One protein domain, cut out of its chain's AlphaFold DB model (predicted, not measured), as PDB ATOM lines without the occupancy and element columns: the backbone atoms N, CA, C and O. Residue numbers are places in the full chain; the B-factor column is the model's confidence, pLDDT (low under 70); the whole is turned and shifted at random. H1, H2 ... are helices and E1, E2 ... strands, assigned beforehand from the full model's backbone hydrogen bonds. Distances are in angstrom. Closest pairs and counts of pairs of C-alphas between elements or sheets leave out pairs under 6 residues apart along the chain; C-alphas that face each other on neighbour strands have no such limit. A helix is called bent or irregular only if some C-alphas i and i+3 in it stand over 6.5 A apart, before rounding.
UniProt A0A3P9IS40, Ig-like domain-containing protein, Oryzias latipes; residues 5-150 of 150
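Overview. This is residues 5 to 150 of the 150 residues of the protein "Ig-like domain-containing protein" of Oryzias latipes (UniProt A0A3P9IS40). A small sandwich of strands makes one part of the domain, and a long three-stranded ribbon runs out from it and makes the length. In the sandwich the short sheet of E3, E7 and E6 covers part of a larger, strongly twisted sheet in which E2, E8, E4, E5 and the first part of E9 lie; the later part of E9 runs on into the ribbon, beside E10, which has E1 on its other side. Residues 19 to 24, of which 22 to 24 belong to H1, stick out. The printed part has 146 residues with one named helix and ten named strands, in the order E1 H1 E2 E3 E4 E5 E6 E7 E8 E9 E10; the class is mostly strand, with 67 residues in named elements, under half. The larger sheet is branched and mixed, the smaller antiparallel in the order E3, E7, E6, and the whole is elongated, 59 by 34 by 27 A, and only just loose, close to compact, with a radius of gyration of the C-alphas of 17.7 A.

Arrangement. E1, residues 5 to 12, is an edge strand and the antiparallel neighbour of E10, residues 141 to 149, with N 7 and O 146 3.0 A apart. H1, residues 22 to 27, is irregular, but only just: C-alphas 24 and 27 are 6.6 A apart, and 0 of 2 O i to N i+4 pairs and 0 of 3 O i to N i+3 pairs are within hydrogen-bond range. E2, residues 37 to 42, is the parallel neighbour of E9, residues 124 to 136, at 26 degrees, with N 39 and O 127 2.8 A apart. The closest C-alphas of H1 and E2 are those of Phe 26 and Tyr 40, 7.9 A apart. E3, residues 47 to 49, is antiparallel to E7, residues 99 to 101, with N 49 and O 99 2.8 A apart. E4, residues 61 to 65, and E5, residues 74 to 77, form a hairpin, with N 63 and O 76 2.9 A apart. E6, residues 91 to 93, and E7 form another, with N 100 and O 92 2.8 A apart. E8, residues 110 to 116, is antiparallel to E4, with N 64 and O 113 2.8 A apart. E8, E9 and E10 form a meander, each strand the antiparallel neighbour of the one before; N 112 and O 126 are 2.8 A apart, and so are N 134 and O 143. Beside E9, E2 lies on one side, and E8 and E10 on the other side. The two sheets form a sandwich, two sheets face to face: the parts that face each other are 8.8 A centre to centre, and their best planes are 9 degrees apart.

Along the chain. E1 begins at C-alpha 5, (21.299, -32.031, -37.802), and is 22.9 A long. H1 measures 11.0 A, E2 16.9 A, E3 6.3 A, E4 13.2 A, E5 10.1 A, E6 7.1 A, E7 6.5 A and E8 19.5 A. E9, the longest strand with 13 residues, runs 39.6 A from C-alpha 124, (40.196, -38.446, -49.197). E10, 26.0 A long, ends at C-alpha 149, (26.749, -33.055, -41.431).

Size, cuts and confidence. The C-alphas of Lys 58 and Leu 138 are the two farthest apart, at 60.3 A, and those of Thr 5 and Ile 150 are 7.0 A apart. The printed part has no cut, and its long links are E3 to E4 and E5 to E6. The mean pLDDT of the printed part is 73.5; residues 5 to 36, 67 to 73, 80 to 88, 141 to 142 and 148 to 150 are under 70.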
ATOM      1  N   THR A   5      22.044 -31.530 -38.956       63.09
ATOM      2  CA  THR A   5      21.299 -32.031 -37.802       63.09
ATOM      3  C   THR A   5      22.008 -31.559 -36.551       63.09
ATOM      4  O   THR A   5      23.155 -31.922 -36.295       63.09
ATOM      5  N   ASN A   6      21.322 -30.707 -35.795       62.47
ATOM      6  CA  ASN A   6      21.768 -30.292 -34.479       62.47
ATOM      7  C   ASN A   6      21.191 -31.272 -33.452       62.47
ATOM      8  O   ASN A   6      19.973 -31.442 -33.363       62.47
ATOM      9  N   LEU A   7      22.072 -31.948 -32.722       68.69
ATOM     10  CA  LEU A   7      21.692 -32.787 -31.594       68.69
ATOM     11  C   LEU A   7      22.062 -32.063 -30.302       68.69
ATOM     12  O   LEU A   7      23.243 -31.817 -30.044       68.69
ATOM     13  N   THR A   8      21.058 -31.766 -29.480       64.50
ATOM     14  CA  THR A   8      21.251 -31.198 -28.143       64.50
ATOM     15  C   THR A   8      21.159 -32.302 -27.098       64.50
ATOM     16  O   THR A   8      20.143 -32.989 -26.986       64.50
ATOM     17  N   PHE A   9      22.207 -32.443 -26.294       66.25
ATOM     18  CA  PHE A   9      22.237 -33.323 -25.130       66.25
ATOM     19  C   PHE A   9      22.191 -32.475 -23.854       66.25
ATOM     20  O   PHE A   9      22.922 -31.491 -23.735       66.25
ATOM     21  N   ILE A  10      21.330 -32.852 -22.906       57.59
ATOM     22  CA  ILE A  10      21.141 -32.142 -21.633       57.59
ATOM     23  C   ILE A  10      21.840 -32.922 -20.520       57.59
ATOM     24  O   ILE A  10      21.522 -34.093 -20.301       57.59
ATOM     25  N   PHE A  11      22.742 -32.264 -19.791       62.66
ATOM     26  CA  PHE A  11      23.400 -32.816 -18.609       62.66
ATOM     27  C   PHE A  11      23.048 -31.997 -17.367       62.66
ATOM     28  O   PHE A  11      23.131 -30.767 -17.370       62.66
ATOM     29  N   PHE A  12      22.686 -32.691 -16.289       50.31
ATOM     30  CA  PHE A  12      22.468 -32.088 -14.976       50.31
ATOM     31  C   PHE A  12      23.785 -32.085 -14.199       50.31
ATOM     32  O   PHE A  12      24.390 -33.146 -14.013       50.31
ATOM     33  N   ILE A  13      24.232 -30.915 -13.737       54.19
ATOM     34  CA  ILE A  13      25.405 -30.829 -12.866       54.19
ATOM     35  C   ILE A  13      24.965 -31.227 -11.458       54.19
ATOM     36  O   ILE A  13      24.463 -30.412 -10.692       54.19
ATOM     37  N   ASN A  14      25.159 -32.498 -11.115       45.12
ATOM     38  CA  ASN A  14      25.153 -32.949  -9.727       45.12
ATOM     39  C   ASN A  14      26.611 -33.108  -9.280       45.12
ATOM     40  O   ASN A  14      27.119 -34.223  -9.335       45.12
ATOM     41  N   ASP A  15      27.293 -32.001  -8.955       44.25
ATOM     42  CA  ASP A  15      28.585 -31.848  -8.235       44.25
ATOM     43  C   ASP A  15      29.750 -32.848  -8.479       44.25
ATOM     44  O   ASP A  15      30.743 -32.831  -7.760       44.25
ATOM     45  N   SER A  16      29.690 -33.719  -9.486       46.25
ATOM     46  CA  SER A  16      30.644 -34.827  -9.673       46.25
ATOM     47  C   SER A  16      30.950 -35.164 -11.133       46.25
ATOM     48  O   SER A  16      31.825 -35.980 -11.399       46.25
ATOM     49  N   VAL A  17      30.259 -34.543 -12.093       50.31
ATOM     50  CA  VAL A  17      30.328 -34.934 -13.518       50.31
ATOM     51  C   VAL A  17      31.246 -34.021 -14.345       50.31
ATOM     52  O   VAL A  17      31.632 -34.371 -15.459       50.31
ATOM     53  N   CYS A  18      31.652 -32.868 -13.816       52.78
ATOM     54  CA  CYS A  18      32.366 -31.849 -14.586       52.78
ATOM     55  C   CYS A  18      33.702 -31.484 -13.936       52.78
ATOM     56  O   CYS A  18      33.853 -30.373 -13.450       52.78
ATOM     57  N   ASP A  19      34.667 -32.406 -13.932       45.59
ATOM     58  CA  ASP A  19      36.068 -32.004 -13.707       45.59
ATOM     59  C   ASP A  19      37.089 -32.873 -14.471       45.59
ATOM     60  O   ASP A  19      38.123 -32.379 -14.906       45.59
ATOM     61  N   SER A  20      36.777 -34.138 -14.779       46.34
ATOM     62  CA  SER A  20      37.690 -35.002 -15.560       46.34
ATOM     63  C   SER A  20      37.035 -35.864 -16.643       46.34
ATOM     64  O   SER A  20      37.718 -36.309 -17.566       46.34
ATOM     65  N   ASP A  21      35.713 -36.063 -16.593       46.66
ATOM     66  CA  ASP A  21      35.053 -37.152 -17.332       46.66
ATOM     67  C   ASP A  21      34.218 -36.692 -18.542       46.66
ATOM     68  O   ASP A  21      33.641 -37.514 -19.254       46.66
ATOM     69  N   CYS A  22      34.230 -35.400 -18.897       50.94
ATOM     70  CA  CYS A  22      33.619 -34.920 -20.150       50.94
ATOM     71  C   CYS A  22      34.277 -35.500 -21.421       50.94
ATOM     72  O   CYS A  22      33.776 -35.280 -22.522       50.94
ATOM     73  N   ASN A  23      35.376 -36.248 -21.283       48.41
ATOM     74  CA  ASN A  23      36.015 -36.990 -22.368       48.41
ATOM     75  C   ASN A  23      35.241 -38.268 -22.766       48.41
ATOM     76  O   ASN A  23      35.486 -38.828 -23.831       48.41
ATOM     77  N   PHE A  24      34.285 -38.726 -21.944       46.75
ATOM     78  CA  PHE A  24      33.518 -39.957 -22.192       46.75
ATOM     79  C   PHE A  24      32.388 -39.798 -23.223       46.75
ATOM     80  O   PHE A  24      31.928 -40.786 -23.793       46.75
ATOM     81  N   LEU A  25      31.944 -38.567 -23.499       49.56
ATOM     82  CA  LEU A  25      30.790 -38.317 -24.371       49.56
ATOM     83  C   LEU A  25      31.102 -38.440 -25.875       49.56
ATOM     84  O   LEU A  25      30.195 -38.543 -26.698       49.56
ATOM     85  N   PHE A  26      32.384 -38.447 -26.243       50.44
ATOM     86  CA  PHE A  26      32.842 -38.389 -27.635       50.44
ATOM     87  C   PHE A  26      32.693 -39.714 -28.410       50.44
ATOM     88  O   PHE A  26      32.869 -39.731 -29.625       50.44
ATOM     89  N   LEU A  27      32.358 -40.822 -27.738       47.94
ATOM     90  CA  LEU A  27      32.339 -42.170 -28.329       47.94
ATOM     91  C   LEU A  27      31.016 -42.563 -29.014       47.94
ATOM     92  O   LEU A  27      30.936 -43.647 -29.585       47.94
ATOM     93  N   LEU A  28      29.970 -41.732 -28.959       47.38
ATOM     94  CA  LEU A  28      28.618 -42.153 -29.364       47.38
ATOM     95  C   LEU A  28      28.248 -41.872 -30.827       47.38
ATOM     96  O   LEU A  28      27.162 -42.259 -31.253       47.38
ATOM     97  N   VAL A  29      29.119 -41.239 -31.617       50.47
ATOM     98  CA  VAL A  29      28.806 -40.891 -33.011       50.47
ATOM     99  C   VAL A  29      29.952 -41.305 -33.931       50.47
ATOM    100  O   VAL A  29      30.703 -40.487 -34.438       50.47
ATOM    101  N   SER A  30      30.115 -42.605 -34.154       45.03
ATOM    102  CA  SER A  30      30.888 -43.101 -35.296       45.03
ATOM    103  C   SER A  30      29.941 -43.885 -36.201       45.03
ATOM    104  O   SER A  30      29.479 -44.951 -35.781       45.03
ATOM    105  N   PRO A  31      29.608 -43.399 -37.411       45.78
ATOM    106  CA  PRO A  31      28.880 -44.219 -38.366       45.78
ATOM    107  C   PRO A  31      29.765 -45.411 -38.750       45.78
ATOM    108  O   PRO A  31      30.854 -45.260 -39.298       45.78
ATOM    109  N   ALA A  32      29.317 -46.618 -38.406       40.03
ATOM    110  CA  ALA A  32      29.982 -47.839 -38.823       40.03
ATOM    111  C   ALA A  32      29.794 -48.020 -40.338       40.03
ATOM    112  O   ALA A  32      28.662 -48.140 -40.804       40.03
ATOM    113  N   GLY A  33      30.897 -48.087 -41.091       42.31
ATOM    114  CA  GLY A  33      30.886 -48.666 -42.440       42.31
ATOM    115  C   GLY A  33      31.252 -47.766 -43.623       42.31
ATOM    116  O   GLY A  33      30.940 -48.147 -44.746       42.31
ATOM    117  N   TYR A  34      31.939 -46.638 -43.432       47.44
ATOM    118  CA  TYR A  34      32.511 -45.874 -44.549       47.44
ATOM    119  C   TYR A  34      33.968 -45.497 -44.253       47.44
ATOM    120  O   TYR A  34      34.314 -45.232 -43.104       47.44
ATOM    121  N   SER A  35      34.835 -45.498 -45.269       53.97
ATOM    122  CA  SER A  35      36.264 -45.145 -45.154       53.97
ATOM    123  C   SER A  35      36.492 -43.630 -45.010       53.97
ATOM    124  O   SER A  35      37.538 -43.126 -45.413       53.97
ATOM    125  N   ASP A  36      35.520 -42.905 -44.460       67.25
ATOM    126  CA  ASP A  36      35.588 -41.459 -44.304       67.25
ATOM    127  C   ASP A  36      35.965 -41.117 -42.873       67.25
ATOM    128  O   ASP A  36      35.476 -41.701 -41.900       67.25
ATOM    129  N   LYS A  37      36.894 -40.174 -42.746       81.69
ATOM    130  CA  LYS A  37      37.449 -39.785 -41.456       81.69
ATOM    131  C   LYS A  37      36.577 -38.701 -40.847       81.69
ATOM    132  O   LYS A  37      36.492 -37.603 -41.387       81.69
ATOM    133  N   THR A  38      35.980 -38.979 -39.698       83.75
ATOM    134  CA  THR A  38      35.193 -37.984 -38.958       83.75
ATOM    135  C   THR A  38      36.006 -37.419 -37.802       83.75
ATOM    136  O   THR A  38      36.610 -38.163 -37.028       83.75
ATOM    137  N   VAL A  39      36.022 -36.094 -37.674       86.06
ATOM    138  CA  VAL A  39      36.728 -35.355 -36.626       86.06
ATOM    139  C   VAL A  39      35.730 -34.487 -35.870       86.06
ATOM    140  O   VAL A  39      34.938 -33.773 -36.477       86.06
ATOM    141  N   TYR A  40      35.787 -34.531 -34.540       84.62
ATOM    142  CA  TYR A  40      34.956 -33.715 -33.654       84.62
ATOM    143  C   TYR A  40      35.814 -32.680 -32.945       84.62
ATOM    144  O   TYR A  40      36.847 -33.029 -32.366       84.62
ATOM    145  N   LYS A  41      35.384 -31.419 -32.973       88.00
ATOM    146  CA  LYS A  41      36.118 -30.314 -32.348       88.00
ATOM    147  C   LYS A  41      35.212 -29.320 -31.661       88.00
ATOM    148  O   LYS A  41      34.107 -29.062 -32.133       88.00
ATOM    149  N   ARG A  42      35.675 -28.753 -30.548       87.06
ATOM    150  CA  ARG A  42      34.928 -27.689 -29.877       87.06
ATOM    151  C   ARG A  42      35.084 -26.379 -30.638       87.06
ATOM    152  O   ARG A  42      36.132 -26.100 -31.216       87.06
ATOM    153  N   VAL A  43      34.029 -25.574 -30.627       88.50
ATOM    154  CA  VAL A  43      34.085 -24.195 -31.120       88.50
ATOM    155  C   VAL A  43      35.176 -23.443 -30.351       88.50
ATOM    156  O   VAL A  43      35.260 -23.544 -29.129       88.50
ATOM    157  N   GLY A  44      36.025 -22.719 -31.078       90.00
ATOM    158  CA  GLY A  44      37.197 -22.018 -30.557       90.00
ATOM    159  C   GLY A  44      38.502 -22.822 -30.573       90.00
ATOM    160  O   GLY A  44      39.563 -22.225 -30.418       90.00
ATOM    161  N   GLU A  45      38.461 -24.144 -30.783       91.38
ATOM    162  CA  GLU A  45      39.674 -24.963 -30.917       91.38
ATOM    163  C   GLU A  45      40.278 -24.893 -32.325       91.38
ATOM    164  O   GLU A  45      39.638 -24.452 -33.279       91.38
ATOM    165  N   ASP A  46      41.497 -25.415 -32.452       93.38
ATOM    166  CA  ASP A  46      42.168 -25.640 -33.728       93.38
ATOM    167  C   ASP A  46      42.111 -27.125 -34.132       93.38
ATOM    168  O   ASP A  46      42.051 -28.046 -33.296       93.38
ATOM    169  N   VAL A  47      42.171 -27.381 -35.440       92.75
ATOM    170  CA  VAL A  47      42.220 -28.736 -35.997       92.75
ATOM    171  C   VAL A  47      43.145 -28.844 -37.188       92.75
ATOM    172  O   VAL A  47      43.196 -27.965 -38.043       92.75
ATOM    173  N   THR A  48      43.828 -29.979 -37.266       93.44
ATOM    174  CA  THR A  48      44.599 -30.387 -38.434       93.44
ATOM    175  C   THR A  48      43.910 -31.586 -39.071       93.44
ATOM    176  O   THR A  48      43.856 -32.665 -38.481       93.44
ATOM    177  N   LEU A  49      43.344 -31.380 -40.258       92.12
ATOM    178  CA  LEU A  49      42.709 -32.422 -41.052       92.12
ATOM    179  C   LEU A  49      43.772 -33.074 -41.945       92.12
ATOM    180  O   LEU A  49      44.386 -32.384 -42.764       92.12
ATOM    181  N   PRO A  50      44.023 -34.380 -41.798       90.56
ATOM    182  CA  PRO A  50      45.026 -35.060 -42.599       90.56
ATOM    183  C   PRO A  50      44.509 -35.296 -44.017       90.56
ATOM    184  O   PRO A  50      43.337 -35.613 -44.222       90.56
ATOM    185  N   CYS A  51      45.405 -35.167 -44.993       89.25
ATOM    186  CA  CYS A  51      45.142 -35.558 -46.370       89.25
ATOM    187  C   CYS A  51      45.763 -36.933 -46.642       89.25
ATOM    188  O   CYS A  51      46.942 -37.037 -46.976       89.25
ATOM    189  N   ASP A  52      44.957 -37.989 -46.544       85.81
ATOM    190  CA  ASP A  52      45.410 -39.374 -46.735       85.81
ATOM    191  C   ASP A  52      45.440 -39.772 -48.232       85.81
ATOM    192  O   ASP A  52      45.014 -40.856 -48.629       85.81
ATOM    193  N   VAL A  53      45.949 -38.879 -49.090       84.31
ATOM    194  CA  VAL A  53      46.108 -39.090 -50.539       84.31
ATOM    195  C   VAL A  53      47.588 -39.219 -50.890       84.31
ATOM    196  O   VAL A  53      48.427 -38.444 -50.431       84.31
ATOM    197  N   TYR A  54      47.925 -40.155 -51.780       80.50
ATOM    198  CA  TYR A  54      49.292 -40.276 -52.289       80.50
ATOM    199  C   TYR A  54      49.731 -39.010 -53.042       80.50
ATOM    200  O   TYR A  54      49.217 -38.689 -54.120       80.50
ATOM    201  N   ARG A  55      50.736 -38.315 -52.500       74.56
ATOM    202  CA  ARG A  55      51.326 -37.117 -53.105       74.56
ATOM    203  C   ARG A  55      52.495 -37.498 -54.013       74.56
ATOM    204  O   ARG A  55      53.556 -37.906 -53.551       74.56
ATOM    205  N   SER A  56      52.320 -37.311 -55.319       72.25
ATOM    206  CA  SER A  56      53.422 -37.368 -56.284       72.25
ATOM    207  C   SER A  56      53.952 -35.963 -56.549       72.25
ATOM    208  O   SER A  56      53.170 -35.043 -56.741       72.25
ATOM    209  N   TYR A  57      55.269 -35.802 -56.685       70.31
ATOM    210  CA  TYR A  57      55.894 -34.541 -57.116       70.31
ATOM    211  C   TYR A  57      55.403 -34.045 -58.492       70.31
ATOM    212  O   TYR A  57      55.632 -32.896 -58.855       70.31
ATOM    213  N   LYS A  58      54.756 -34.915 -59.276       71.94
ATOM    214  CA  LYS A  58      54.284 -34.622 -60.632       71.94
ATOM    215  C   LYS A  58      52.913 -33.940 -60.671       71.94
ATOM    216  O   LYS A  58      52.589 -33.309 -61.674       71.94
ATOM    217  N   TYR A  59      52.106 -34.086 -59.623       75.94
ATOM    218  CA  TYR A  59      50.728 -33.605 -59.605       75.94
ATOM    219  C   TYR A  59      50.435 -32.911 -58.286       75.94
ATOM    220  O   TYR A  59      50.790 -33.408 -57.222       75.94
ATOM    221  N   ASP A  60      49.772 -31.763 -58.364       84.19
ATOM    222  CA  ASP A  60      49.349 -31.063 -57.161       84.19
ATOM    223  C   ASP A  60      48.186 -31.792 -56.477       84.19
ATOM    224  O   ASP A  60      47.427 -32.538 -57.103       84.19
ATOM    225  N   VAL A  61      48.044 -31.546 -55.182       87.56
ATOM    226  CA  VAL A  61      46.910 -31.987 -54.374       87.56
ATOM    227  C   VAL A  61      46.277 -30.739 -53.793       87.56
ATOM    228  O   VAL A  61      46.980 -29.846 -53.316       87.56
ATOM    229  N   LYS A  62      44.952 -30.675 -53.853       88.25
ATOM    230  CA  LYS A  62      44.193 -29.529 -53.375       88.25
ATOM    231  C   LYS A  62      43.110 -29.964 -52.413       88.25
ATOM    232  O   LYS A  62      42.456 -30.983 -52.621       88.25
ATOM    233  N   TRP A  63      42.882 -29.134 -51.414       89.50
ATOM    234  CA  TRP A  63      41.662 -29.183 -50.631       89.50
ATOM    235  C   TRP A  63      40.542 -28.509 -51.405       89.50
ATOM    236  O   TRP A  63      40.758 -27.461 -52.008       89.50
ATOM    237  N   LEU A  64      39.364 -29.123 -51.404       87.44
ATOM    238  CA  LEU A  64      38.116 -28.565 -51.896       87.44
ATOM    239  C   LEU A  64      37.205 -28.349 -50.695       87.44
ATOM    240  O   LEU A  64      36.887 -29.298 -49.973       87.44
ATOM    241  N   ILE A  65      36.809 -27.097 -50.496       82.69
ATOM    242  CA  ILE A  65      35.962 -26.656 -49.394       82.69
ATOM    243  C   ILE A  65      34.667 -26.134 -50.005       82.69
ATOM    244  O   ILE A  65      34.676 -25.251 -50.872       82.69
ATOM    245  N   TYR A  66      33.546 -26.717 -49.591       73.88
ATOM    246  CA  TYR A  66      32.246 -26.336 -50.117       73.88
ATOM    247  C   TYR A  66      31.763 -25.019 -49.496       73.88
ATOM    248  O   TYR A  66      31.790 -24.821 -48.283       73.88
ATOM    249  N   ARG A  67      31.277 -24.109 -50.343       68.69
ATOM    250  CA  ARG A  67      30.693 -22.828 -49.941       68.69
ATOM    251  C   ARG A  67      29.275 -22.747 -50.498       68.69
ATOM    252  O   ARG A  67      29.117 -22.758 -51.712       68.69
ATOM    253  N   PRO A  68      28.238 -22.607 -49.664       60.56
ATOM    254  CA  PRO A  68      26.889 -22.400 -50.181       60.56
ATOM    255  C   PRO A  68      26.734 -21.037 -50.885       60.56
ATOM    256  O   PRO A  68      25.902 -20.901 -51.773       60.56
ATOM    257  N   GLU A  69      27.550 -20.042 -50.518       62.62
ATOM    258  CA  GLU A  69      27.484 -18.668 -51.046       62.62
ATOM    259  C   GLU A  69      28.294 -18.441 -52.330       62.62
ATOM    260  O   GLU A  69      28.104 -17.432 -53.009       62.62
ATOM    261  N   LYS A  70      29.216 -19.352 -52.666       62.06
ATOM    262  CA  LYS A  70      30.050 -19.255 -53.869       62.06
ATOM    263  C   LYS A  70      29.837 -20.511 -54.717       62.06
ATOM    264  O   LYS A  70      30.065 -21.604 -54.213       62.06
ATOM    265  N   PRO A  71      29.416 -20.380 -55.989       54.34
ATOM    266  CA  PRO A  71      29.188 -21.536 -56.857       54.34
ATOM    267  C   PRO A  71      30.474 -22.329 -57.146       54.34
ATOM    268  O   PRO A  71      30.396 -23.511 -57.477       54.34
ATOM    269  N   ASP A  72      31.642 -21.708 -56.971       61.72
ATOM    270  CA  ASP A  72      32.942 -22.357 -57.099       61.72
ATOM    271  C   ASP A  72      33.449 -22.859 -55.739       61.72
ATOM    272  O   ASP A  72      33.439 -22.130 -54.742       61.72
ATOM    273  N   PHE A  73      33.940 -24.103 -55.710       65.31
ATOM    274  CA  PHE A  73      34.647 -24.657 -54.555       65.31
ATOM    275  C   PHE A  73      35.851 -23.778 -54.212       65.31
ATOM    276  O   PHE A  73      36.702 -23.514 -55.068       65.31
ATOM    277  N   GLU A  74      35.968 -23.382 -52.946       76.81
ATOM    278  CA  GLU A  74      37.214 -22.801 -52.465       76.81
ATOM    279  C   GLU A  74      38.274 -23.900 -52.507       76.81
ATOM    280  O   GLU A  74      38.057 -25.004 -52.000       76.81
ATOM    281  N   SER A  75      39.395 -23.615 -53.172       80.81
ATOM    282  CA  SER A  75      40.472 -24.585 -53.300       80.81
ATOM    283  C   SER A  75      41.781 -24.053 -52.754       80.81
ATOM    284  O   SER A  75      42.192 -22.930 -53.053       80.81
ATOM    285  N   ILE A  76      42.428 -24.885 -51.944       84.19
ATOM    286  CA  ILE A  76      43.724 -24.581 -51.350       84.19
ATOM    287  C   ILE A  76      44.713 -25.607 -51.869       84.19
ATOM    288  O   ILE A  76      44.572 -26.805 -51.619       84.19
ATOM    289  N   SER A  77      45.699 -25.132 -52.623       85.38
ATOM    290  CA  SER A  77      46.787 -25.977 -53.096       85.38
ATOM    291  C   SER A  77      47.711 -26.304 -51.935       85.38
ATOM    292  O   SER A  77      48.147 -25.422 -51.195       85.38
ATOM    293  N   CYS A  78      48.093 -27.569 -51.829       84.62
ATOM    294  CA  CYS A  78      49.089 -27.988 -50.858       84.62
ATOM    295  C   CYS A  78      50.507 -27.492 -51.178       84.62
ATOM    296  O   CYS A  78      51.399 -27.638 -50.352       84.62
ATOM    297  N   ASN A  79      50.724 -26.876 -52.345       78.75
ATOM    298  CA  ASN A  79      51.952 -26.136 -52.643       78.75
ATOM    299  C   ASN A  79      51.930 -24.689 -52.101       78.75
ATOM    300  O   ASN A  79      52.792 -23.893 -52.465       78.75
ATOM    301  N   GLY A  80      50.966 -24.336 -51.240       63.69
ATOM    302  CA  GLY A  80      50.964 -23.079 -50.483       63.69
ATOM    303  C   GLY A  80      50.184 -21.923 -51.113       63.69
ATOM    304  O   GLY A  80      50.211 -20.818 -50.580       63.69
ATOM    305  N   ASN A  81      49.458 -22.152 -52.212       61.62
ATOM    306  CA  ASN A  81      48.560 -21.142 -52.777       61.62
ATOM    307  C   ASN A  81      47.146 -21.304 -52.206       61.62
ATOM    308  O   ASN A  81      46.383 -22.175 -52.635       61.62
ATOM    309  N   VAL A  82      46.797 -20.434 -51.258       59.06
ATOM    310  CA  VAL A  82      45.417 -20.227 -50.802       59.06
ATOM    311  C   VAL A  82      44.737 -19.268 -51.777       59.06
ATOM    312  O   VAL A  82      45.212 -18.153 -51.995       59.06
ATOM    313  N   GLN A  83      43.635 -19.689 -52.401       56.12
ATOM    314  CA  GLN A  83      42.797 -18.769 -53.168       56.12
ATOM    315  C   GLN A  83      42.074 -17.825 -52.193       56.12
ATOM    316  O   GLN A  83      41.460 -18.261 -51.225       56.12
ATOM    317  N   ASN A  84      42.207 -16.523 -52.442       52.81
ATOM    318  CA  ASN A  84      41.807 -15.415 -51.574       52.81
ATOM    319  C   ASN A  84      40.355 -15.532 -51.060       52.81
ATOM    320  O   ASN A  84      39.406 -15.619 -51.845       52.81
ATOM    321  N   SER A  85      40.179 -15.537 -49.738       57.44
ATOM    322  CA  SER A  85      38.906 -15.831 -49.078       57.44
ATOM    323  C   SER A  85      38.875 -15.237 -47.664       57.44
ATOM    324  O   SER A  85      39.896 -15.207 -46.987       57.44
ATOM    325  N   ASP A  86      37.709 -14.812 -47.169       58.75
ATOM    326  CA  ASP A  86      37.565 -14.261 -45.803       58.75
ATOM    327  C   ASP A  86      37.919 -15.276 -44.696       58.75
ATOM    328  O   ASP A  86      38.249 -14.907 -43.570       58.75
ATOM    329  N   ARG A  87      37.907 -16.572 -45.041       63.88
ATOM    330  CA  ARG A  87      38.282 -17.702 -44.184       63.88
ATOM    331  C   ARG A  87      39.759 -18.090 -44.345       63.88
ATOM    332  O   ARG A  87      40.298 -18.771 -43.479       63.88
ATOM    333  N   ALA A  88      40.428 -17.601 -45.395       65.62
ATOM    334  CA  ALA A  88      41.843 -17.846 -45.684       65.62
ATOM    335  C   ALA A  88      42.772 -17.379 -44.558       65.62
ATOM    336  O   ALA A  88      43.855 -17.924 -44.396       65.62
ATOM    337  N   SER A  89      42.350 -16.402 -43.751       77.31
ATOM    338  CA  SER A  89      43.114 -15.956 -42.581       77.31
ATOM    339  C   SER A  89      43.240 -17.033 -41.496       77.31
ATOM    340  O   SER A  89      44.212 -17.022 -40.746       77.31
ATOM    341  N   ARG A  90      42.280 -17.967 -41.425       87.19
ATOM    342  CA  ARG A  90      42.232 -19.074 -40.455       87.19
ATOM    343  C   ARG A  90      42.631 -20.426 -41.049       87.19
ATOM    344  O   ARG A  90      42.745 -21.400 -40.309       87.19
ATOM    345  N   LEU A  91      42.789 -20.503 -42.371       86.44
ATOM    346  CA  LEU A  91      43.086 -21.734 -43.102       86.44
ATOM    347  C   LEU A  91      44.527 -21.719 -43.600       86.44
ATOM    348  O   LEU A  91      44.949 -20.794 -44.288       86.44
ATOM    349  N   SER A  92      45.278 -22.775 -43.312       86.06
ATOM    350  CA  SER A  92      46.620 -22.959 -43.867       86.06
ATOM    351  C   SER A  92      46.899 -24.428 -44.138       86.06
ATOM    352  O   SER A  92      46.254 -25.303 -43.571       86.06
ATOM    353  N   VAL A  93      47.840 -24.712 -45.035       87.88
ATOM    354  CA  VAL A  93      48.223 -26.086 -45.361       87.88
ATOM    355  C   VAL A  93      49.682 -26.300 -44.997       87.88
ATOM    356  O   VAL A  93      50.544 -25.510 -45.384       87.88
ATOM    357  N   SER A  94      49.953 -27.356 -44.234       85.88
ATOM    358  CA  SER A  94      51.305 -27.765 -43.855       85.88
ATOM    359  C   SER A  94      52.017 -28.504 -44.991       85.88
ATOM    360  O   SER A  94      51.427 -28.884 -46.002       85.88
ATOM    361  N   SER A  95      53.326 -28.722 -44.838       83.06
ATOM    362  CA  SER A  95      54.176 -29.349 -45.862       83.06
ATOM    363  C   SER A  95      53.757 -30.770 -46.250       83.06
ATOM    364  O   SER A  95      54.055 -31.227 -47.351       83.06
ATOM    365  N   ASP A  96      53.078 -31.475 -45.348       85.44
ATOM    366  CA  ASP A  96      52.501 -32.805 -45.555       85.44
ATOM    367  C   ASP A  96      51.096 -32.762 -46.186       85.44
ATOM    368  O   ASP A  96      50.457 -33.801 -46.299       85.44
ATOM    369  N   CYS A  97      50.627 -31.590 -46.640       87.94
ATOM    370  CA  CYS A  97      49.297 -31.365 -47.222       87.94
ATOM    371  C   CYS A  97      48.136 -31.465 -46.216       87.94
ATOM    372  O   CYS A  97      46.971 -31.452 -46.622       87.94
ATOM    373  N   SER A  98      48.418 -31.505 -44.911       90.31
ATOM    374  CA  SER A  98      47.373 -31.424 -43.891       90.31
ATOM    375  C   SER A  98      46.789 -30.005 -43.812       90.31
ATOM    376  O   SER A  98      47.514 -29.012 -43.888       90.31
ATOM    377  N   LEU A  99      45.465 -29.898 -43.683       91.56
ATOM    378  CA  LEU A  99      44.753 -28.620 -43.590       91.56
ATOM    379  C   LEU A  99      44.597 -28.211 -42.126       91.56
ATOM    380  O   LEU A  99      43.902 -28.878 -41.363       91.56
ATOM    381  N   LEU A 100      45.217 -27.100 -41.740       91.62
ATOM    382  CA  LEU A 100      45.012 -26.446 -40.455       91.62
ATOM    383  C   LEU A 100      43.853 -25.451 -40.559       91.62
ATOM    384  O   LEU A 100      43.856 -24.569 -41.418       91.62
ATOM    385  N   ILE A 101      42.901 -25.579 -39.639       92.06
ATOM    386  CA  ILE A 101      41.806 -24.637 -39.421       92.06
ATOM    387  C   ILE A 101      41.926 -24.128 -37.989       92.06
ATOM    388  O   ILE A 101      41.837 -24.919 -37.048       92.06
ATOM    389  N   THR A 102      42.143 -22.825 -37.829       93.31
ATOM    390  CA  THR A 102      42.238 -22.193 -36.507       93.31
ATOM    391  C   THR A 102      40.922 -21.559 -36.081       93.31
ATOM    392  O   THR A 102      40.205 -21.018 -36.932       93.31
ATOM    393  N   ASN A 103      40.658 -21.535 -34.774       92.31
ATOM    394  CA  ASN A 103      39.477 -20.919 -34.165       92.31
ATOM    395  C   ASN A 103      38.174 -21.389 -34.837       92.31
ATOM    396  O   ASN A 103      37.517 -20.638 -35.565       92.31
ATOM    397  N   ILE A 104      37.859 -22.670 -34.640       90.81
ATOM    398  CA  ILE A 104      36.730 -23.355 -35.270       90.81
ATOM    399  C   ILE A 104      35.406 -22.687 -34.905       90.81
ATOM    400  O   ILE A 104      35.129 -22.440 -33.733       90.81
ATOM    401  N   THR A 105      34.551 -22.456 -35.897       88.38
ATOM    402  CA  THR A 105      33.172 -21.974 -35.710       88.38
ATOM    403  C   THR A 105      32.156 -23.064 -36.037       88.38
ATOM    404  O   THR A 105      32.489 -24.076 -36.646       88.38
ATOM    405  N   VAL A 106      30.885 -22.866 -35.674       84.94
ATOM    406  CA  VAL A 106      29.812 -23.818 -36.022       84.94
ATOM    407  C   VAL A 106      29.673 -24.033 -37.533       84.94
ATOM    408  O   VAL A 106      29.389 -25.145 -37.965       84.94
ATOM    409  N   GLU A 107      29.950 -23.000 -38.328       83.56
ATOM    410  CA  GLU A 107      29.930 -23.027 -39.798       83.56
ATOM    411  C   GLU A 107      31.113 -23.791 -40.402       83.56
ATOM    412  O   GLU A 107      31.116 -24.095 -41.597       83.56
ATOM    413  N   ASP A 108      32.135 -24.076 -39.590       85.81
ATOM    414  CA  ASP A 108      33.271 -24.875 -40.013       85.81
ATOM    415  C   ASP A 108      32.966 -26.378 -39.993       85.81
ATOM    416  O   ASP A 108      33.725 -27.139 -40.600       85.81
ATOM    417  N   ALA A 109      31.869 -26.807 -39.350       85.81
ATOM    418  CA  ALA A 109      31.355 -28.153 -39.559       85.81
ATOM    419  C   ALA A 109      31.056 -28.292 -41.051       85.81
ATOM    420  O   ALA A 109      30.317 -27.470 -41.571       85.81
ATOM    421  N   ASP A 110      31.692 -29.226 -41.757       85.44
ATOM    422  CA  ASP A 110      31.481 -29.460 -43.190       85.44
ATOM    423  C   ASP A 110      32.249 -30.693 -43.682       85.44
ATOM    424  O   ASP A 110      33.062 -31.284 -42.962       85.44
ATOM    425  N   GLN A 111      32.024 -31.039 -44.949       86.38
ATOM    426  CA  GLN A 111      32.839 -31.990 -45.692       86.38
ATOM    427  C   GLN A 111      34.052 -31.286 -46.319       86.38
ATOM    428  O   GLN A 111      33.915 -30.368 -47.131       86.38
ATOM    429  N   TYR A 112      35.248 -31.781 -46.009       88.38
ATOM    430  CA  TYR A 112      36.511 -31.344 -46.595       88.38
ATOM    431  C   TYR A 112      37.042 -32.458 -47.487       88.38
ATOM    432  O   TYR A 112      37.224 -33.588 -47.039       88.38
ATOM    433  N   THR A 113      37.291 -32.153 -48.759       88.94
ATOM    434  CA  THR A 113      37.775 -33.155 -49.718       88.94
ATOM    435  C   THR A 113      39.204 -32.844 -50.119       88.94
ATOM    436  O   THR A 113      39.462 -31.813 -50.739       88.94
ATOM    437  N   CYS A 114      40.133 -33.743 -49.812       89.50
ATOM    438  CA  CYS A 114      41.476 -33.688 -50.361       89.50
ATOM    439  C   CYS A 114      41.510 -34.445 -51.691       89.50
ATOM    440  O   CYS A 114      41.281 -35.652 -51.728       89.50
ATOM    441  N   ARG A 115      41.784 -33.734 -52.789       88.38
ATOM    442  CA  ARG A 115      41.718 -34.271 -54.153       88.38
ATOM    443  C   ARG A 115      43.060 -34.143 -54.871       88.38
ATOM    444  O   ARG A 115      43.568 -33.020 -55.010       88.38
ATOM    445  N   PRO A 116      43.623 -35.235 -55.416       87.06
ATOM    446  CA  PRO A 116      44.773 -35.136 -56.298       87.06
ATOM    447  C   PRO A 116      44.333 -34.624 -57.678       87.06
ATOM    448  O   PRO A 116      43.302 -35.021 -58.223       87.06
ATOM    449  N   ALA A 117      45.111 -33.719 -58.274       79.12
ATOM    450  CA  ALA A 117      44.736 -33.025 -59.510       79.12
ATOM    451  C   ALA A 117      44.570 -33.954 -60.728       79.12
ATOM    452  O   ALA A 117      43.919 -33.581 -61.701       79.12
ATOM    453  N   ASN A 118      45.169 -35.143 -60.688       76.56
ATOM    454  CA  ASN A 118      45.186 -36.106 -61.786       76.56
ATOM    455  C   ASN A 118      44.145 -37.228 -61.664       76.56
ATOM    456  O   ASN A 118      44.020 -38.005 -62.608       76.56
ATOM    457  N   ASN A 119      43.447 -37.360 -60.530       72.62
ATOM    458  CA  ASN A 119      42.507 -38.456 -60.314       72.62
ATOM    459  C   ASN A 119      41.471 -38.136 -59.220       72.62
ATOM    460  O   ASN A 119      41.787 -38.154 -58.039       72.62
ATOM    461  N   ASN A 120      40.212 -37.932 -59.592       71.06
ATOM    462  CA  ASN A 120      39.117 -37.737 -58.631       71.06
ATOM    463  C   ASN A 120      38.599 -39.045 -57.995       71.06
ATOM    464  O   ASN A 120      37.721 -38.991 -57.144       71.06
ATOM    465  N   HIS A 121      39.113 -40.216 -58.389       74.56
ATOM    466  CA  HIS A 121      38.747 -41.501 -57.779       74.56
ATOM    467  C   HIS A 121      39.496 -41.798 -56.472       74.56
ATOM    468  O   HIS A 121      39.148 -42.752 -55.783       74.56
ATOM    469  N   ASN A 122      40.514 -40.999 -56.141       81.25
ATOM    470  CA  ASN A 122      41.350 -41.171 -54.950       81.25
ATOM    471  C   ASN A 122      41.159 -40.010 -53.966       81.25
ATOM    472  O   ASN A 122      42.119 -39.577 -53.327       81.25
ATOM    473  N   ASP A 123      39.953 -39.452 -53.914       86.88
ATOM    474  CA  ASP A 123      39.623 -38.405 -52.959       86.88
ATOM    475  C   ASP A 123      39.688 -38.961 -51.532       86.88
ATOM    476  O   ASP A 123      39.149 -40.031 -51.251       86.88
ATOM    477  N   ALA A 124      40.320 -38.213 -50.629       88.06
ATOM    478  CA  ALA A 124      40.196 -38.446 -49.197       88.06
ATOM    479  C   ALA A 124      39.184 -37.449 -48.633       88.06
ATOM    480  O   ALA A 124      39.378 -36.234 -48.731       88.06
ATOM    481  N   VAL A 125      38.101 -37.964 -48.058       87.12
ATOM    482  CA  VAL A 125      37.034 -37.153 -47.476       87.12
ATOM    483  C   VAL A 125      37.173 -37.136 -45.958       87.12
ATOM    484  O   VAL A 125      37.335 -38.174 -45.309       87.12
ATOM    485  N   VAL A 126      37.120 -35.931 -45.396       89.25
ATOM    486  CA  VAL A 126      37.147 -35.695 -43.954       89.25
ATOM    487  C   VAL A 126      35.916 -34.891 -43.562       89.25
ATOM    488  O   VAL A 126      35.690 -33.798 -44.080       89.25
ATOM    489  N   TYR A 127      35.133 -35.416 -42.627       86.56
ATOM    490  CA  TYR A 127      33.998 -34.716 -42.038       86.56
ATOM    491  C   TYR A 127      34.434 -34.035 -40.751       86.56
ATOM    492  O   TYR A 127      34.867 -34.702 -39.809       86.56
ATOM    493  N   LEU A 128      34.313 -32.713 -40.696       88.25
ATOM    494  CA  LEU A 128      34.480 -31.964 -39.459       88.25
ATOM    495  C   LEU A 128      33.100 -31.714 -38.860       88.25
ATOM    496  O   LEU A 128      32.246 -31.113 -39.501       88.25
ATOM    497  N   ASN A 129      32.909 -32.149 -37.622       86.44
ATOM    498  CA  ASN A 129      31.734 -31.857 -36.814       86.44
ATOM    499  C   ASN A 129      32.147 -30.969 -35.641       86.44
ATOM    500  O   ASN A 129      33.237 -31.124 -35.076       86.44
ATOM    501  N   THR A 130      31.268 -30.047 -35.255       85.88
ATOM    502  CA  THR A 130      31.581 -29.054 -34.223       85.88
ATOM    503  C   THR A 130      30.716 -29.219 -32.989       85.88
ATOM    504  O   THR A 130      29.559 -29.635 -33.055       85.88
ATOM    505  N   LEU A 131      31.313 -28.900 -31.846       84.31
ATOM    506  CA  LEU A 131      30.711 -29.019 -30.529       84.31
ATOM    507  C   LEU A 131      30.669 -27.643 -29.874       84.31
ATOM    508  O   LEU A 131      31.701 -26.978 -29.767       84.31
ATOM    509  N   SER A 132      29.505 -27.231 -29.390       81.62
ATOM    510  CA  SER A 132      29.381 -26.063 -28.519       81.62
ATOM    511  C   SER A 132      28.696 -26.445 -27.216       81.62
ATOM    512  O   SER A 132      27.936 -27.410 -27.150       81.62
ATOM    513  N   SER A 133      29.007 -25.703 -26.160       76.94
ATOM    514  CA  SER A 133      28.388 -25.871 -24.854       76.94
ATOM    515  C   SER A 133      27.721 -24.574 -24.438       76.94
ATOM    516  O   SER A 133      28.342 -23.514 -24.522       76.94
ATOM    517  N   GLU A 134      26.501 -24.670 -23.937       77.88
ATOM    518  CA  GLU A 134      25.762 -23.555 -23.359       77.88
ATOM    519  C   GLU A 134      25.404 -23.892 -21.915       77.88
ATOM    520  O   GLU A 134      24.995 -25.012 -21.600       77.88
ATOM    521  N   TYR A 135      25.583 -22.924 -21.023       74.88
ATOM    522  CA  TYR A 135      25.269 -23.076 -19.611       74.88
ATOM    523  C   TYR A 135      24.003 -22.293 -19.270       74.88
ATOM    524  O   TYR A 135      23.842 -21.153 -19.705       74.88
ATOM    525  N   SER A 136      23.111 -22.907 -18.492       72.44
ATOM    526  CA  SER A 136      21.905 -22.252 -17.987       72.44
ATOM    527  C   SER A 136      21.929 -22.177 -16.470       72.44
ATOM    528  O   SER A 136      21.745 -23.186 -15.781       72.44
ATOM    529  N   ASP A 137      22.064 -20.949 -15.969       72.38
ATOM    530  CA  ASP A 137      21.979 -20.618 -14.544       72.38
ATOM    531  C   ASP A 137      20.624 -20.998 -13.933       72.38
ATOM    532  O   ASP A 137      20.543 -21.366 -12.765       72.38
ATOM    533  N   LEU A 138      19.546 -20.936 -14.725       74.00
ATOM    534  CA  LEU A 138      18.180 -21.162 -14.240       74.00
ATOM    535  C   LEU A 138      17.961 -22.594 -13.747       74.00
ATOM    536  O   LEU A 138      17.206 -22.807 -12.803       74.00
ATOM    537  N   ASN A 139      18.624 -23.561 -14.385       73.56
ATOM    538  CA  ASN A 139      18.412 -24.984 -14.128       73.56
ATOM    539  C   ASN A 139      19.690 -25.704 -13.669       73.56
ATOM    540  O   ASN A 139      19.695 -26.935 -13.641       73.56
ATOM    541  N   ASN A 140      20.777 -24.977 -13.370       74.12
ATOM    542  CA  ASN A 140      22.098 -25.549 -13.071       74.12
ATOM    543  C   ASN A 140      22.487 -26.675 -14.062       74.12
ATOM    544  O   ASN A 140      22.847 -27.791 -13.679       74.12
ATOM    545  N   SER A 141      22.280 -26.422 -15.358       68.06
ATOM    546  CA  SER A 141      22.351 -27.438 -16.420       68.06
ATOM    547  C   SER A 141      23.322 -27.016 -17.519       68.06
ATOM    548  O   SER A 141      23.392 -25.836 -17.868       68.06
ATOM    549  N   VAL A 142      24.025 -27.992 -18.099       69.12
ATOM    550  CA  VAL A 142      24.893 -27.797 -19.271       69.12
ATOM    551  C   VAL A 142      24.254 -28.460 -20.482       69.12
ATOM    552  O   VAL A 142      23.911 -29.644 -20.456       69.12
ATOM    553  N   TYR A 143      24.134 -27.694 -21.558       70.88
ATOM    554  CA  TYR A 143      23.665 -28.147 -22.859       70.88
ATOM    555  C   TYR A 143      24.871 -28.322 -23.769       70.88
ATOM    556  O   TYR A 143      25.638 -27.385 -23.974       70.88
ATOM    557  N   MET A 144      25.041 -29.520 -24.318       71.69
ATOM    558  CA  MET A 144      26.029 -29.782 -25.360       71.69
ATOM    559  C   MET A 144      25.305 -29.871 -26.694       71.69
ATOM    560  O   MET A 144      24.435 -30.724 -26.871       71.69
ATOM    561  N   ASN A 145      25.686 -29.014 -27.630       72.88
ATOM    562  CA  ASN A 145      25.183 -29.019 -28.993       72.88
ATOM    563  C   ASN A 145      26.226 -29.655 -29.911       72.88
ATOM    564  O   ASN A 145      27.394 -29.257 -29.920       72.88
ATOM    565  N   VAL A 146      25.793 -30.641 -30.693       74.12
ATOM    566  CA  VAL A 146      26.602 -31.301 -31.719       74.12
ATOM    567  C   VAL A 146      26.032 -30.929 -33.078       74.12
ATOM    568  O   VAL A 146      24.886 -31.262 -33.379       74.12
ATOM    569  N   ASN A 147      26.831 -30.256 -33.903       76.19
ATOM    570  CA  ASN A 147      26.470 -29.952 -35.284       76.19
ATOM    571  C   ASN A 147      27.066 -31.030 -36.188       76.19
ATOM    572  O   ASN A 147      28.290 -31.135 -36.304       76.19
ATOM    573  N   ILE A 148      26.191 -31.844 -36.785       69.62
ATOM    574  CA  ILE A 148      26.569 -32.972 -37.640       69.62
ATOM    575  C   ILE A 148      26.157 -32.679 -39.080       69.62
ATOM    576  O   ILE A 148      25.012 -32.281 -39.334       69.62
ATOM    577  N   LEU A 149      27.080 -32.917 -40.014       67.38
ATOM    578  CA  LEU A 149      26.749 -33.055 -41.431       67.38
ATOM    579  C   LEU A 149      26.260 -34.490 -41.696       67.38
ATOM    580  O   LEU A 149      26.980 -35.438 -41.380       67.38
ATOM    581  N   ILE A 150      25.042 -34.634 -42.232       55.06
ATOM    582  CA  ILE A 150      24.489 -35.915 -42.717       55.06
ATOM    583  C   ILE A 150      24.826 -36.093 -44.194       55.06
ATOM    584  O   ILE A 150      24.634 -35.113 -44.951       55.06
TER     585      ILE A 150